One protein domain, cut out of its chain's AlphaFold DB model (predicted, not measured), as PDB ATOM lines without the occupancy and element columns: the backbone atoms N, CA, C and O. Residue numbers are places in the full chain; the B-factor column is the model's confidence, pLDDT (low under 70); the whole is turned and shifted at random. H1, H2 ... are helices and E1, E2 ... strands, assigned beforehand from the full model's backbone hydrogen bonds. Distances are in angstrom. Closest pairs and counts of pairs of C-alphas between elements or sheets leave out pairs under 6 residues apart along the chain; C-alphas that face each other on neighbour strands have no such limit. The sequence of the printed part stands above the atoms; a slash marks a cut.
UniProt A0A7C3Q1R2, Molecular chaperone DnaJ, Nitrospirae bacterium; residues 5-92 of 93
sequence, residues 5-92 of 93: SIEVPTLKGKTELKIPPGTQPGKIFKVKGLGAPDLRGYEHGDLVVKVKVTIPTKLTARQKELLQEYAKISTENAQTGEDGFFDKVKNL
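AT A GLANCE: This is residues 5 to 92 of the 93 residues of the protein "Molecular chaperone DnaJ" of Nitrospirae bacterium (UniProt A0A7C3Q1R2). What does one see first? Two small hairpins of two strands each, E1 with E2 and E3 with E4, sit loosely next to each other as a slender body, and a helical arm made of H1 and then H2 sticks out from it and stands free. The loop of residues 32 to 46 makes the end of the body far from the helices, and near residue 60 the chain turns sharply, from the stretch after E4 into H1. What are the parts? The printed part has 88 residues, with four named strands and two named helices in the order E1, E2, E3, E4, H1, H2; it is mixed, helices and strands, and its two sheets, E1 - E2 and E3 - E4, are antiparallel. How is the whole shaped? It is extended, with a radius of gyration of the C-alphas of 21.7 A, and only just flat, spanning 66 by 44 by 20 A.

HOW THE PARTS SIT: How does the first hairpin pair? E1, residues 5 to 10, and E2, residues 13 to 19, are antiparallel, with 145 degrees between their N-to-C directions. N 8 and O 15 are 2.8 A apart and N 17 and O 6 are 2.8 A apart, both within hydrogen-bond range. How does the second hairpin pair, and how does it stand to the first? E3, residues 28 to 31, and E4, residues 47 to 50, are an antiparallel hairpin at 157 degrees, with N 29 and O 49 within hydrogen-bond range at 2.8 A. E2 and E3 are near each other, with 7 pairs of C-alphas within 10 A, the closest at 8.3 A. E1 and E4 have 1 pair of C-alphas within 8 A, their closest, those of Thr 10 and Leu 47, 7.6 A apart. What of the helices? H1, residues 61 to 77, is apart from E1, E2 and E3, and H2, residues 83 to 90, is apart from H1 and from the four strands. Of the O i to N i+4 pairs, 11 of 13 in H1 and 3 of 4 in H2 are within hydrogen-bond range.

IN THESE COORDINATES: Where do the strands lie? E1 begins at C-alpha 5, (-20.922, 42.598, 40.938), and measures 15.6 A from first to last C-alpha; E2, residues 13 to 19, measures 19.1 A. E3, residues 28 to 31, and E4, residues 47 to 50, have four residues each. Where do the helices lie? H1 begins at C-alpha 61, (-29.438, 29.850, 64.003), and measures 25.0 A to C-alpha 77. H2 measures 11.2 A and ends at C-alpha 90, (-34.262, -4.664, 39.263).

THE WHOLE: How far does it reach? The two C-alphas farthest apart, those of Arg 40 and Asn 91, are 66.5 A apart. Without the stretches that stand free, residues 60 to 66 and 68 to 92, the body has 56 residues and spans 52 by 19 by 17 A. Is the printed part cut, and how are its elements linked? The printed part has no cut from residue 5 to residue 92. The link from E3 to E4 is long, with 15 residues; E1 to E2 and H1 to H2 are tight links, and E2 to E3 and E4 to H1 are short. Where is the model less sure? The mean pLDDT of the printed part is 82.0, but residues 75 to 88 and residue 92 are under 70, and the mean over H2 is 65.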
ATOM      1  N   SER A   5     -21.983  41.763  41.509       87.75
ATOM      2  CA  SER A   5     -20.922  42.598  40.938       87.75
ATOM      3  C   SER A   5     -19.788  42.673  41.950       87.75
ATOM      4  O   SER A   5     -20.040  42.975  43.117       87.75
ATOM      5  N   ILE A   6     -18.569  42.329  41.538       88.69
ATOM      6  CA  ILE A   6     -17.396  42.337  42.419       88.69
ATOM      7  C   ILE A   6     -16.260  43.146  41.802       88.69
ATOM      8  O   ILE A   6     -16.054  43.125  40.590       88.69
ATOM      9  N   GLU A   7     -15.485  43.827  42.639       90.12
ATOM     10  CA  GLU A   7     -14.237  44.452  42.210       90.12
ATOM     11  C   GLU A   7     -13.117  43.411  42.166       90.12
ATOM     12  O   GLU A   7     -12.855  42.714  43.148       90.12
ATOM     13  N   VAL A   8     -12.430  43.329  41.029       89.50
ATOM     14  CA  VAL A   8     -11.274  42.456  40.829       89.50
ATOM     15  C   VAL A   8     -10.014  43.319  40.702       89.50
ATOM     16  O   VAL A   8     -10.003  44.263  39.905       89.50
ATOM     17  N   PRO A   9      -8.945  43.021  41.466       87.56
ATOM     18  CA  PRO A   9      -7.673  43.720  41.336       87.56
ATOM     19  C   PRO A   9      -6.984  43.349  40.019       87.56
ATOM     20  O   PRO A   9      -6.964  42.187  39.610       87.56
ATOM     21  N   THR A  10      -6.401  44.344  39.362       87.56
ATOM     22  CA  THR A  10      -5.660  44.214  38.107       87.56
ATOM     23  C   THR A  10      -4.328  44.952  38.216       87.56
ATOM     24  O   THR A  10      -4.102  45.723  39.149       87.56
ATOM     25  N   LEU A  11      -3.439  44.762  37.241       82.62
ATOM     26  CA  LEU A  11      -2.142  45.451  37.214       82.62
ATOM     27  C   LEU A  11      -2.265  46.981  37.068       82.62
ATOM     28  O   LEU A  11      -1.319  47.697  37.374       82.62
ATOM     29  N   LYS A  12      -3.420  47.483  36.609       78.62
ATOM     30  CA  LYS A  12      -3.691  48.915  36.391       78.62
ATOM     31  C   LYS A  12      -4.624  49.525  37.445       78.62
ATOM     32  O   LYS A  12      -4.982  50.691  37.327       78.62
ATOM     33  N   GLY A  13      -5.037  48.755  38.456       85.62
ATOM     34  CA  GLY A  13      -5.953  49.212  39.500       85.62
ATOM     35  C   GLY A  13      -7.034  48.183  39.804       85.62
ATOM     36  O   GLY A  13      -6.743  47.022  40.069       85.62
ATOM     37  N   LYS A  14      -8.299  48.603  39.788       88.38
ATOM     38  CA  LYS A  14      -9.448  47.722  40.015       88.38
ATOM     39  C   LYS A  14     -10.412  47.798  38.845       88.38
ATOM     40  O   LYS A  14     -10.603  48.866  38.272       88.38
ATOM     41  N   THR A  15     -11.034  46.672  38.523       88.19
ATOM     42  CA  THR A  15     -12.081  46.593  37.505       88.19
ATOM     43  C   THR A  15     -13.304  45.909  38.089       88.19
ATOM     44  O   THR A  15     -13.185  44.951  38.851       88.19
ATOM     45  N   GLU A  16     -14.486  46.378  37.710       90.88
ATOM     46  CA  GLU A  16     -15.736  45.724  38.074       90.88
ATOM     47  C   GLU A  16     -15.979  44.496  37.179       90.88
ATOM     48  O   GLU A  16     -15.972  44.589  35.949       90.88
ATOM     49  N   LEU A  17     -16.200  43.334  37.795       90.25
ATOM     50  CA  LEU A  17     -16.576  42.094  37.126       90.25
ATOM     51  C   LEU A  17     -17.990  41.690  37.545       90.25
ATOM     52  O   LEU A  17     -18.257  41.379  38.708       90.25
ATOM     53  N   LYS A  18     -18.883  41.612  36.559       91.38
ATOM     54  CA  LYS A  18     -20.245  41.112  36.751       91.38
ATOM     55  C   LYS A  18     -20.257  39.587  36.694       91.38
ATOM     56  O   LYS A  18     -19.911  38.994  35.674       91.38
ATOM     57  N   ILE A  19     -20.692  38.961  37.781       90.69
ATOM     58  CA  ILE A  19     -20.929  37.524  37.906       90.69
ATOM     59  C   ILE A  19     -22.418  37.264  37.644       90.69
ATOM     60  O   ILE A  19     -23.255  37.630  38.475       90.69
ATOM     61  N   PRO A  20     -22.774  36.607  36.528       89.56
ATOM     62  CA  PRO A  20     -24.157  36.267  36.238       89.56
ATOM     63  C   PRO A  20     -24.758  35.332  37.293       89.56
ATOM     64  O   PRO A  20     -24.031  34.514  37.887       89.56
ATOM     65  N   PRO A  21     -26.086  35.385  37.491       88.75
ATOM     66  CA  PRO A  21     -26.787  34.399  38.293       88.75
ATOM     67  C   PRO A  21     -26.527  32.976  37.780       88.75
ATOM     68  O   PRO A  21     -26.230  32.750  36.609       88.75
ATOM     69  N   GLY A  22     -26.565  32.006  38.692       86.06
ATOM     70  CA  GLY A  22     -26.297  30.595  38.380       86.06
ATOM     71  C   GLY A  22     -24.840  30.250  38.033       86.06
ATOM     72  O   GLY A  22     -24.570  29.121  37.626       86.06
ATOM     73  N   THR A  23     -23.891  31.181  38.197       88.75
ATOM     74  CA  THR A  23     -22.463  30.905  37.973       88.75
ATOM     75  C   THR A  23     -21.975  29.739  38.834       88.75
ATOM     76  O   THR A  23     -22.074  29.771  40.060       88.75
ATOM     77  N   GLN A  24     -21.432  28.724  38.163       88.81
ATOM     78  CA  GLN A  24     -20.933  27.510  38.797       88.81
ATOM     79  C   GLN A  24     -19.533  27.710  39.402       88.81
ATOM     80  O   GLN A  24     -18.745  28.516  38.886       88.81
ATOM     81  N   PRO A  25     -19.192  26.964  40.469       88.31
ATOM     82  CA  PRO A  25     -17.832  26.917  40.994       88.31
ATOM     83  C   PRO A  25     -16.821  26.553  39.903       88.31
ATOM     84  O   PRO A  25     -17.089  25.728  39.036       88.31
ATOM     85  N   GLY A  26     -15.642  27.172  39.932       89.19
ATOM     86  CA  GLY A  26     -14.584  26.908  38.959       89.19
ATOM     87  C   GLY A  26     -14.780  27.565  37.593       89.19
ATOM     88  O   GLY A  26     -13.850  27.508  36.789       89.19
ATOM     89  N   LYS A  27     -15.917  28.234  37.335       91.94
ATOM     90  CA  LYS A  27     -16.113  29.021  36.110       91.94
ATOM     91  C   LYS A  27     -15.003  30.059  35.961       91.94
ATOM     92  O   LYS A  27     -14.596  30.703  36.932       91.94
ATOM     93  N   ILE A  28     -14.537  30.211  34.729       93.00
ATOM     94  CA  ILE A  28     -13.465  31.130  34.367       93.00
ATOM     95  C   ILE A  28     -14.069  32.319  33.626       93.00
ATOM     96  O   ILE A  28     -14.798  32.149  32.649       93.00
ATOM     97  N   PHE A  29     -13.741  33.520  34.085       91.88
ATOM     98  CA  PHE A  29     -14.013  34.770  33.392       91.88
ATOM     99  C   PHE A  29     -12.714  35.320  32.826       91.88
ATOM    100  O   PHE A  29     -11.659  35.223  33.451       91.88
ATOM    101  N   LYS A  30     -12.797  35.898  31.632       91.25
ATOM    102  CA  LYS A  30     -11.660  36.502  30.952       91.25
ATOM    103  C   LYS A  30     -11.919  37.989  30.800       91.25
ATOM    104  O   LYS A  30     -12.916  38.366  30.189       91.25
ATOM    105  N   VAL A  31     -11.028  38.809  31.340       89.88
ATOM    106  CA  VAL A  31     -11.071  40.259  31.170       89.88
ATOM    107  C   VAL A  31      -9.971  40.655  30.201       89.88
ATOM    108  O   VAL A  31      -8.784  40.506  30.498       89.88
ATOM    109  N   LYS A  32     -10.381  41.098  29.012       88.56
ATOM    110  CA  LYS A  32      -9.458  41.342  27.905       88.56
ATOM    111  C   LYS A  32      -8.554  42.544  28.165       88.56
ATOM    112  O   LYS A  32      -9.036  43.564  28.652       88.56
ATOM    113  N   GLY A  33      -7.268  42.426  27.831       86.31
ATOM    114  CA  GLY A  33      -6.303  43.536  27.875       86.31
ATOM    115  C   GLY A  33      -5.912  44.036  29.275       86.31
ATOM    116  O   GLY A  33      -5.263  45.077  29.400       86.31
ATOM    117  N   LEU A  34      -6.305  43.316  30.334       86.88
ATOM    118  CA  LEU A  34      -5.922  43.598  31.729       86.88
ATOM    119  C   LEU A  34      -4.876  42.617  32.285       86.88
ATOM    120  O   LEU A  34      -4.618  42.607  33.489       86.88
ATOM    121  N   GLY A  35      -4.298  41.779  31.426       85.12
ATOM    122  CA  GLY A  35      -3.187  40.891  31.752       85.12
ATOM    123  C   GLY A  35      -1.829  41.593  31.686       85.12
ATOM    124  O   GLY A  35      -1.734  42.819  31.591       85.12
ATOM    125  N   ALA A  36      -0.764  40.797  31.763       86.25
ATOM    126  CA  ALA A  36       0.605  41.301  31.717       86.25
ATOM    127  C   ALA A  36       0.916  41.978  30.366       86.25
ATOM    128  O   ALA A  36       0.417  41.514  29.334       86.25
ATOM    129  N   PRO A  37       1.722  43.056  30.361       86.56
ATOM    130  CA  PRO A  37       2.203  43.652  29.122       86.56
ATOM    131  C   PRO A  37       3.143  42.680  28.399       86.56
ATOM    132  O   PRO A  37       3.914  41.961  29.042       86.56
ATOM    133  N   ASP A  38       3.086  42.667  27.071       85.94
ATOM    134  CA  ASP A  38       4.085  41.974  26.265       85.94
ATOM    135  C   ASP A  38       5.448  42.676  26.403       85.94
ATOM    136  O   ASP A  38       5.548  43.900  26.355       85.94
ATOM    137  N   LEU A  39       6.516  41.897  26.580       83.88
ATOM    138  CA  LEU A  39       7.882  42.414  26.680       83.88
ATOM    139  C   LEU A  39       8.432  42.867  25.320       83.88
ATOM    140  O   LEU A  39       9.396  43.626  25.275       83.88
ATOM    141  N   ARG A  40       7.867  42.359  24.218       84.94
ATOM    142  CA  ARG A  40       8.348  42.610  22.847       84.94
ATOM    143  C   ARG A  40       7.352  43.389  21.984       84.94
ATOM    144  O   ARG A  40       7.653  43.651  20.821       84.94
ATOM    145  N   GLY A  41       6.202  43.769  22.534       81.38
ATOM    146  CA  GLY A  41       5.110  44.424  21.817       81.38
ATOM    147  C   GLY A  41       4.404  45.493  22.652       81.38
ATOM    148  O   GLY A  41       4.780  45.765  23.787       81.38
ATOM    149  N   TYR A  42       3.368  46.110  22.077       78.38
ATOM    150  CA  TYR A  42       2.526  47.111  22.757       78.38
ATOM    151  C   TYR A  42       1.244  46.514  23.364       78.38
ATOM    152  O   TYR A  42       0.509  47.197  24.083       78.38
ATOM    153  N   GLU A  43       0.946  45.249  23.065       83.75
ATOM    154  CA  GLU A  43      -0.283  44.594  23.505       83.75
ATOM    155  C   GLU A  43      -0.189  44.092  24.951       83.75
ATOM    156  O   GLU A  43       0.884  43.892  25.518       83.75
ATOM    157  N   HIS A  44      -1.353  43.926  25.574       86.94
ATOM    158  CA  HIS A  44      -1.482  43.342  26.903       86.94
ATOM    159  C   HIS A  44      -2.230  42.021  26.789       86.94
ATOM    160  O   HIS A  44      -3.186  41.911  26.021       86.94
ATOM    161  N   GLY A  45      -1.826  41.040  27.593       89.56
ATOM    162  CA  GLY A  45      -2.557  39.787  27.722       89.56
ATOM    163  C   GLY A  45      -3.923  39.960  28.394       89.56
ATOM    164  O   GLY A  45      -4.358  41.062  28.741       89.56
ATOM    165  N   ASP A  46      -4.578  38.835  28.657       91.06
ATOM    166  CA  ASP A  46      -5.879  38.803  29.322       91.06
ATOM    167  C   ASP A  46      -5.746  38.430  30.803       91.06
ATOM    168  O   ASP A  46      -4.940  37.578  31.181       91.06
ATOM    169  N   LEU A  47      -6.586  39.030  31.647       91.12
ATOM    170  CA  LEU A  47      -6.730  38.622  33.040       91.12
ATOM    171  C   LEU A  47      -7.733  37.471  33.134       91.12
ATOM    172  O   LEU A  47      -8.890  37.593  32.724       91.12
ATOM    173  N   VAL A  48      -7.297  36.360  33.718       93.00
ATOM    174  CA  VAL A  48      -8.120  35.167  33.912       93.00
ATOM    175  C   VAL A  48      -8.557  35.083  35.372       93.00
ATOM    176  O   VAL A  48      -7.737  34.932  36.272       93.00
ATOM    177  N   VAL A  49      -9.865  35.159  35.607       91.44
ATOM    178  CA  VAL A  49     -10.475  35.131  36.940       91.44
ATOM    179  C   VAL A  49     -11.207  33.809  37.126       91.44
ATOM    180  O   VAL A  49     -12.171  33.521  36.420       91.44
ATOM    181  N   LYS A  50     -10.772  32.997  38.094       92.62
ATOM    182  CA  LYS A  50     -11.428  31.731  38.448       92.62
ATOM    183  C   LYS A  50     -12.327  31.919  39.663       92.62
ATOM    184  O   LYS A  50     -11.865  32.337  40.722       92.62
ATOM    185  N   VAL A  51     -13.599  31.552  39.535       91.81
ATOM    186  CA  VAL A  51     -14.546  31.620  40.652       91.81
ATOM    187  C   VAL A  51     -14.271  30.502  41.651       91.81
ATOM    188  O   VAL A  51     -14.342  29.318  41.317       91.81
ATOM    189  N   LYS A  52     -14.015  30.883  42.904       89.19
ATOM    190  CA  LYS A  52     -13.948  29.973  44.048       89.19
ATOM    191  C   LYS A  52     -15.133  30.246  44.964       89.19
ATOM    192  O   LYS A  52     -15.298  31.361  45.447       89.19
ATOM    193  N   VAL A  53     -15.945  29.223  45.201       87.81
ATOM    194  CA  VAL A  53     -17.040  29.292  46.170       87.81
ATOM    195  C   VAL A  53     -16.508  28.823  47.519       87.81
ATOM    196  O   VAL A  53     -15.989  27.714  47.629       87.81
ATOM    197  N   THR A  54     -16.618  29.677  48.532       86.19
ATOM    198  CA  THR A  54     -16.276  29.340  49.916       86.19
ATOM    199  C   THR A  54     -17.556  29.027  50.671       86.19
ATOM    200  O   THR A  54     -18.462  29.854  50.729       86.19
ATOM    201  N   ILE A  55     -17.622  27.835  51.259       86.44
ATOM    202  CA  ILE A  55     -18.743  27.427  52.103       86.44
ATOM    203  C   ILE A  55     -18.439  27.889  53.539       86.44
ATOM    204  O   ILE A  55     -17.363  27.571  54.052       86.44
ATOM    205  N   PRO A  56     -19.328  28.658  54.193       84.38
ATOM    206  CA  PRO A  56     -19.109  29.113  55.562       84.38
ATOM    207  C   PRO A  56     -19.150  27.938  56.550       84.38
ATOM    208  O   PRO A  56     -20.041  27.096  56.487       84.38
ATOM    209  N   THR A  57     -18.206  27.899  57.493       86.12
ATOM    210  CA  THR A  57     -18.115  26.839  58.517       86.12
ATOM    211  C   THR A  57     -18.893  27.158  59.793       86.12
ATOM    212  O   THR A  57     -19.223  26.257  60.559       86.12
ATOM    213  N   LYS A  58     -19.194  28.438  60.034       87.50
ATOM    214  CA  LYS A  58     -19.974  28.913  61.181       87.50
ATOM    215  C   LYS A  58     -21.239  29.582  60.664       87.50
ATOM    216  O   LYS A  58     -21.155  30.524  59.880       87.50
ATOM    217  N   LEU A  59     -22.388  29.085  61.108       86.69
ATOM    218  CA  LEU A  59     -23.706  29.588  60.738       86.69
ATOM    219  C   LEU A  59     -24.458  30.016  61.996       86.69
ATOM    220  O   LEU A  59     -24.401  29.332  63.018       86.69
ATOM    221  N   THR A  60     -25.172  31.136  61.921       92.44
ATOM    222  CA  THR A  60     -26.128  31.531  62.964       92.44
ATOM    223  C   THR A  60     -27.387  30.658  62.893       92.44
ATOM    224  O   THR A  60     -27.656  30.036  61.862       92.44
ATOM    225  N   ALA A  61     -28.188  30.624  63.966       90.38
ATOM    226  CA  ALA A  61     -29.438  29.850  64.003       90.38
ATOM    227  C   ALA A  61     -30.356  30.185  62.812       90.38
ATOM    228  O   ALA A  61     -30.734  29.297  62.051       90.38
ATOM    229  N   ARG A  62     -30.567  31.483  62.557       89.94
ATOM    230  CA  ARG A  62     -31.368  31.977  61.429       89.94
ATOM    231  C   ARG A  62     -30.818  31.560  60.060       89.94
ATOM    232  O   ARG A  62     -31.583  31.236  59.160       89.94
ATOM    233  N   GLN A  63     -29.496  31.566  59.868       87.31
ATOM    234  CA  GLN A  63     -28.894  31.115  58.603       87.31
ATOM    235  C   GLN A  63     -29.119  29.619  58.372       87.31
ATOM    236  O   GLN A  63     -29.351  29.201  57.239       87.31
ATOM    237  N   LYS A  64     -29.062  28.814  59.438       87.69
ATOM    238  CA  LYS A  64     -29.317  27.374  59.367       87.69
ATOM    239  C   LYS A  64     -30.778  27.076  59.025       87.69
ATOM    240  O   LYS A  64     -31.015  26.239  58.163       87.69
ATOM    241  N   GLU A  65     -31.723  27.778  59.648       91.19
ATOM    242  CA  GLU A  65     -33.160  27.660  59.353       91.19
ATOM    243  C   GLU A  65     -33.457  27.947  57.877       91.19
ATOM    244  O   GLU A  65     -34.035  27.108  57.191       91.19
ATOM    245  N   LEU A  66     -32.956  29.069  57.347       91.31
ATOM    246  CA  LEU A  66     -33.151  29.437  55.939       91.31
ATOM    247  C   LEU A  66     -32.552  28.411  54.967       91.31
ATOM    248  O   LEU A  66     -33.139  28.123  53.926       91.31
ATOM    249  N   LEU A  67     -31.390  27.836  55.292       86.88
ATOM    250  CA  LEU A  67     -30.795  26.773  54.478       86.88
ATOM    251  C   LEU A  67     -31.617  25.479  54.528       86.88
ATOM    252  O   LEU A  67     -31.705  24.787  53.517       86.88
ATOM    253  N   GLN A  68     -32.231  25.154  55.668       86.62
ATOM    254  CA  GLN A  68     -33.121  23.997  55.796       86.62
ATOM    255  C   GLN A  68     -34.429  24.194  55.023       86.62
ATOM    256  O   GLN A  68     -34.874  23.268  54.350       86.62
ATOM    257  N   GLU A  69     -35.034  25.382  55.083       89.31
ATOM    258  CA  GLU A  69     -36.210  25.720  54.270       89.31
ATOM    259  C   GLU A  69     -35.890  25.663  52.778       89.31
ATOM    260  O   GLU A  69     -36.602  25.010  52.015       89.31
ATOM    261  N   TYR A  70     -34.767  26.264  52.374       86.38
ATOM    262  CA  TYR A  70     -34.294  26.189  50.997       86.38
ATOM    263  C   TYR A  70     -34.076  24.739  50.549       86.38
ATOM    264  O   TYR A  70     -34.450  24.390  49.432       86.38
ATOM    265  N   ALA A  71     -33.509  23.887  51.411       85.25
ATOM    266  CA  ALA A  71     -33.318  22.470  51.115       85.25
ATOM    267  C   ALA A  71     -34.653  21.750  50.885       85.25
ATOM    268  O   ALA A  71     -34.779  21.063  49.881       85.25
ATOM    269  N   LYS A  72     -35.668  21.965  51.735       87.62
ATOM    270  CA  LYS A  72     -37.004  21.361  51.563       87.62
ATOM    271  C   LYS A  72     -37.634  21.721  50.213       87.62
ATOM    272  O   LYS A  72     -38.066  20.832  49.490       87.62
ATOM    273  N   ILE A  73     -37.608  23.004  49.847       85.31
ATOM    274  CA  ILE A  73     -38.145  23.503  48.566       85.31
ATOM    275  C   ILE A  73     -37.317  22.987  47.377       85.31
ATOM    276  O   ILE A  73     -37.838  22.704  46.297       85.31
ATOM    277  N   SER A  74     -36.000  22.866  47.559       74.69
ATOM    278  CA  SER A  74     -35.102  22.382  46.509       74.69
ATOM    279  C   SER A  74     -35.229  20.876  46.288       74.69
ATOM    280  O   SER A  74     -35.100  20.449  45.149       74.69
ATOM    281  N   THR A  75     -35.513  20.075  47.320       58.59
ATOM    282  CA  THR A  75     -35.717  18.620  47.201       58.59
ATOM    283  C   THR A  75     -36.963  18.272  46.383       58.59
ATOM    284  O   THR A  75     -36.915  17.319  45.616       58.59
ATOM    285  N   GLU A  76     -38.028  19.079  46.434       52.22
ATOM    286  CA  GLU A  76     -39.196  18.906  45.548       52.22
ATOM    287  C   GLU A  76     -38.852  19.102  44.059       52.22
ATOM    288  O   GLU A  76     -39.493  18.521  43.189       52.22
ATOM    289  N   ASN A  77     -37.801  19.875  43.760       51.28
ATOM    290  CA  ASN A  77     -37.323  20.142  42.400       51.28
ATOM    291  C   ASN A  77     -36.070  19.329  42.018       51.28
ATOM    292  O   ASN A  77     -35.677  19.304  40.853       51.28
ATOM    293  N   ALA A  78     -35.432  18.667  42.984       48.69
ATOM    294  CA  ALA A  78     -34.252  17.836  42.803       48.69
ATOM    295  C   ALA A  78     -34.657  16.361  42.724       48.69
ATOM    296  O   ALA A  78     -34.188  15.529  43.496       48.69
ATOM    297  N   GLN A  79     -35.490  16.012  41.742       47.88
ATOM    298  CA  GLN A  79     -35.493  14.646  41.216       47.88
ATOM    299  C   GLN A  79     -34.212  14.446  40.396       47.88
ATOM    300  O   GLN A  79     -34.218  14.427  39.168       47.88
ATOM    301  N   THR A  80     -33.071  14.363  41.074       47.16
ATOM    302  CA  THR A  80     -31.793  14.025  40.449       47.16
ATOM    303  C   THR A  80     -31.385  12.621  40.864       47.16
ATOM    304  O   THR A  80     -30.660  12.434  41.831       47.16
ATOM    305  N   GLY A  81     -31.825  11.644  40.070       48.84
ATOM    306  CA  GLY A  81     -30.916  10.642  39.509       48.84
ATOM    307  C   GLY A  81     -30.703   9.314  40.238       48.84
ATOM    308  O   GLY A  81     -30.058   8.458  39.639       48.84
ATOM    309  N   GLU A  82     -31.227   9.091  41.445       52.12
ATOM    310  CA  GLU A  82     -31.035   7.796  42.130       52.12
ATOM    311  C   GLU A  82     -32.153   6.782  41.834       52.12
ATOM    312  O   GLU A  82     -31.856   5.615  41.569       52.12
ATOM    313  N   ASP A  83     -33.410   7.221  41.732       54.41
ATOM    314  CA  ASP A  83     -34.543   6.303  41.529       54.41
ATOM    315  C   ASP A  83     -34.488   5.580  40.165       54.41
ATOM    316  O   ASP A  83     -34.726   4.379  40.063       54.41
ATOM    317  N   GLY A  84     -34.049   6.264  39.100       58.47
ATOM    318  CA  GLY A  84     -34.024   5.695  37.744       58.47
ATOM    319  C   GLY A  84     -32.904   4.680  37.463       58.47
ATOM    320  O   GLY A  84     -32.986   3.933  36.484       58.47
ATOM    321  N   PHE A  85     -31.845   4.647  38.280       62.97
ATOM    322  CA  PHE A  85     -30.719   3.724  38.091       62.97
ATOM    323  C   PHE A  85     -30.975   2.386  38.792       62.97
ATOM    324  O   PHE A  85     -30.760   1.329  38.198       62.97
ATOM    325  N   PHE A  86     -31.508   2.422  40.016       69.44
ATOM    326  CA  PHE A  86     -31.841   1.215  40.775       69.44
ATOM    327  C   PHE A  86     -33.045   0.462  40.195       69.44
ATOM    328  O   PHE A  86     -33.022  -0.772  40.150       69.44
ATOM    329  N   ASP A  87     -34.042   1.171  39.658       66.31
ATOM    330  CA  ASP A  87     -35.197   0.540  39.004       66.31
ATOM    331  C   ASP A  87     -34.825  -0.182  37.701       66.31
ATOM    332  O   ASP A  87     -35.421  -1.202  37.350       66.31
ATOM    333  N   LYS A  88     -33.788   0.278  36.988       65.19
ATOM    334  CA  LYS A  88     -33.305  -0.401  35.774       65.19
ATOM    335  C   LYS A  88     -32.613  -1.727  36.072       65.19
ATOM    336  O   LYS A  88     -32.756  -2.660  35.290       65.19
ATOM    337  N   VAL A  89     -31.891  -1.821  37.188       73.81
ATOM    338  CA  VAL A  89     -31.180  -3.049  37.576       73.81
ATOM    339  C   VAL A  89     -32.158  -4.110  38.086       73.81
ATOM    340  O   VAL A  89     -31.988  -5.279  37.766       73.81
ATOM    341  N   LYS A  90     -33.227  -3.720  38.795       72.56
ATOM    342  CA  LYS A  90     -34.262  -4.664  39.263       72.56
ATOM    343  C   LYS A  90     -35.099  -5.295  38.150       72.56
ATOM    344  O   LYS A  90     -35.610  -6.382  38.347       72.56
ATOM    345  N   ASN A  91     -35.235  -4.641  36.997       70.12
ATOM    346  CA  ASN A  91     -36.006  -5.180  35.869       70.12
ATOM    347  C   ASN A  91     -35.203  -6.148  34.975       70.12
ATOM    348  O   ASN A  91     -35.747  -6.676  34.008       70.12
ATOM    349  N   LEU A  92     -33.912  -6.346  35.261       65.38
ATOM    350  CA  LEU A  92     -33.002  -7.217  34.504       65.38
ATOM    351  C   LEU A  92     -32.611  -8.497  35.264       65.38
ATOM    352  O   LEU A  92     -31.879  -9.313  34.703       65.38
TER     353      LEU A  92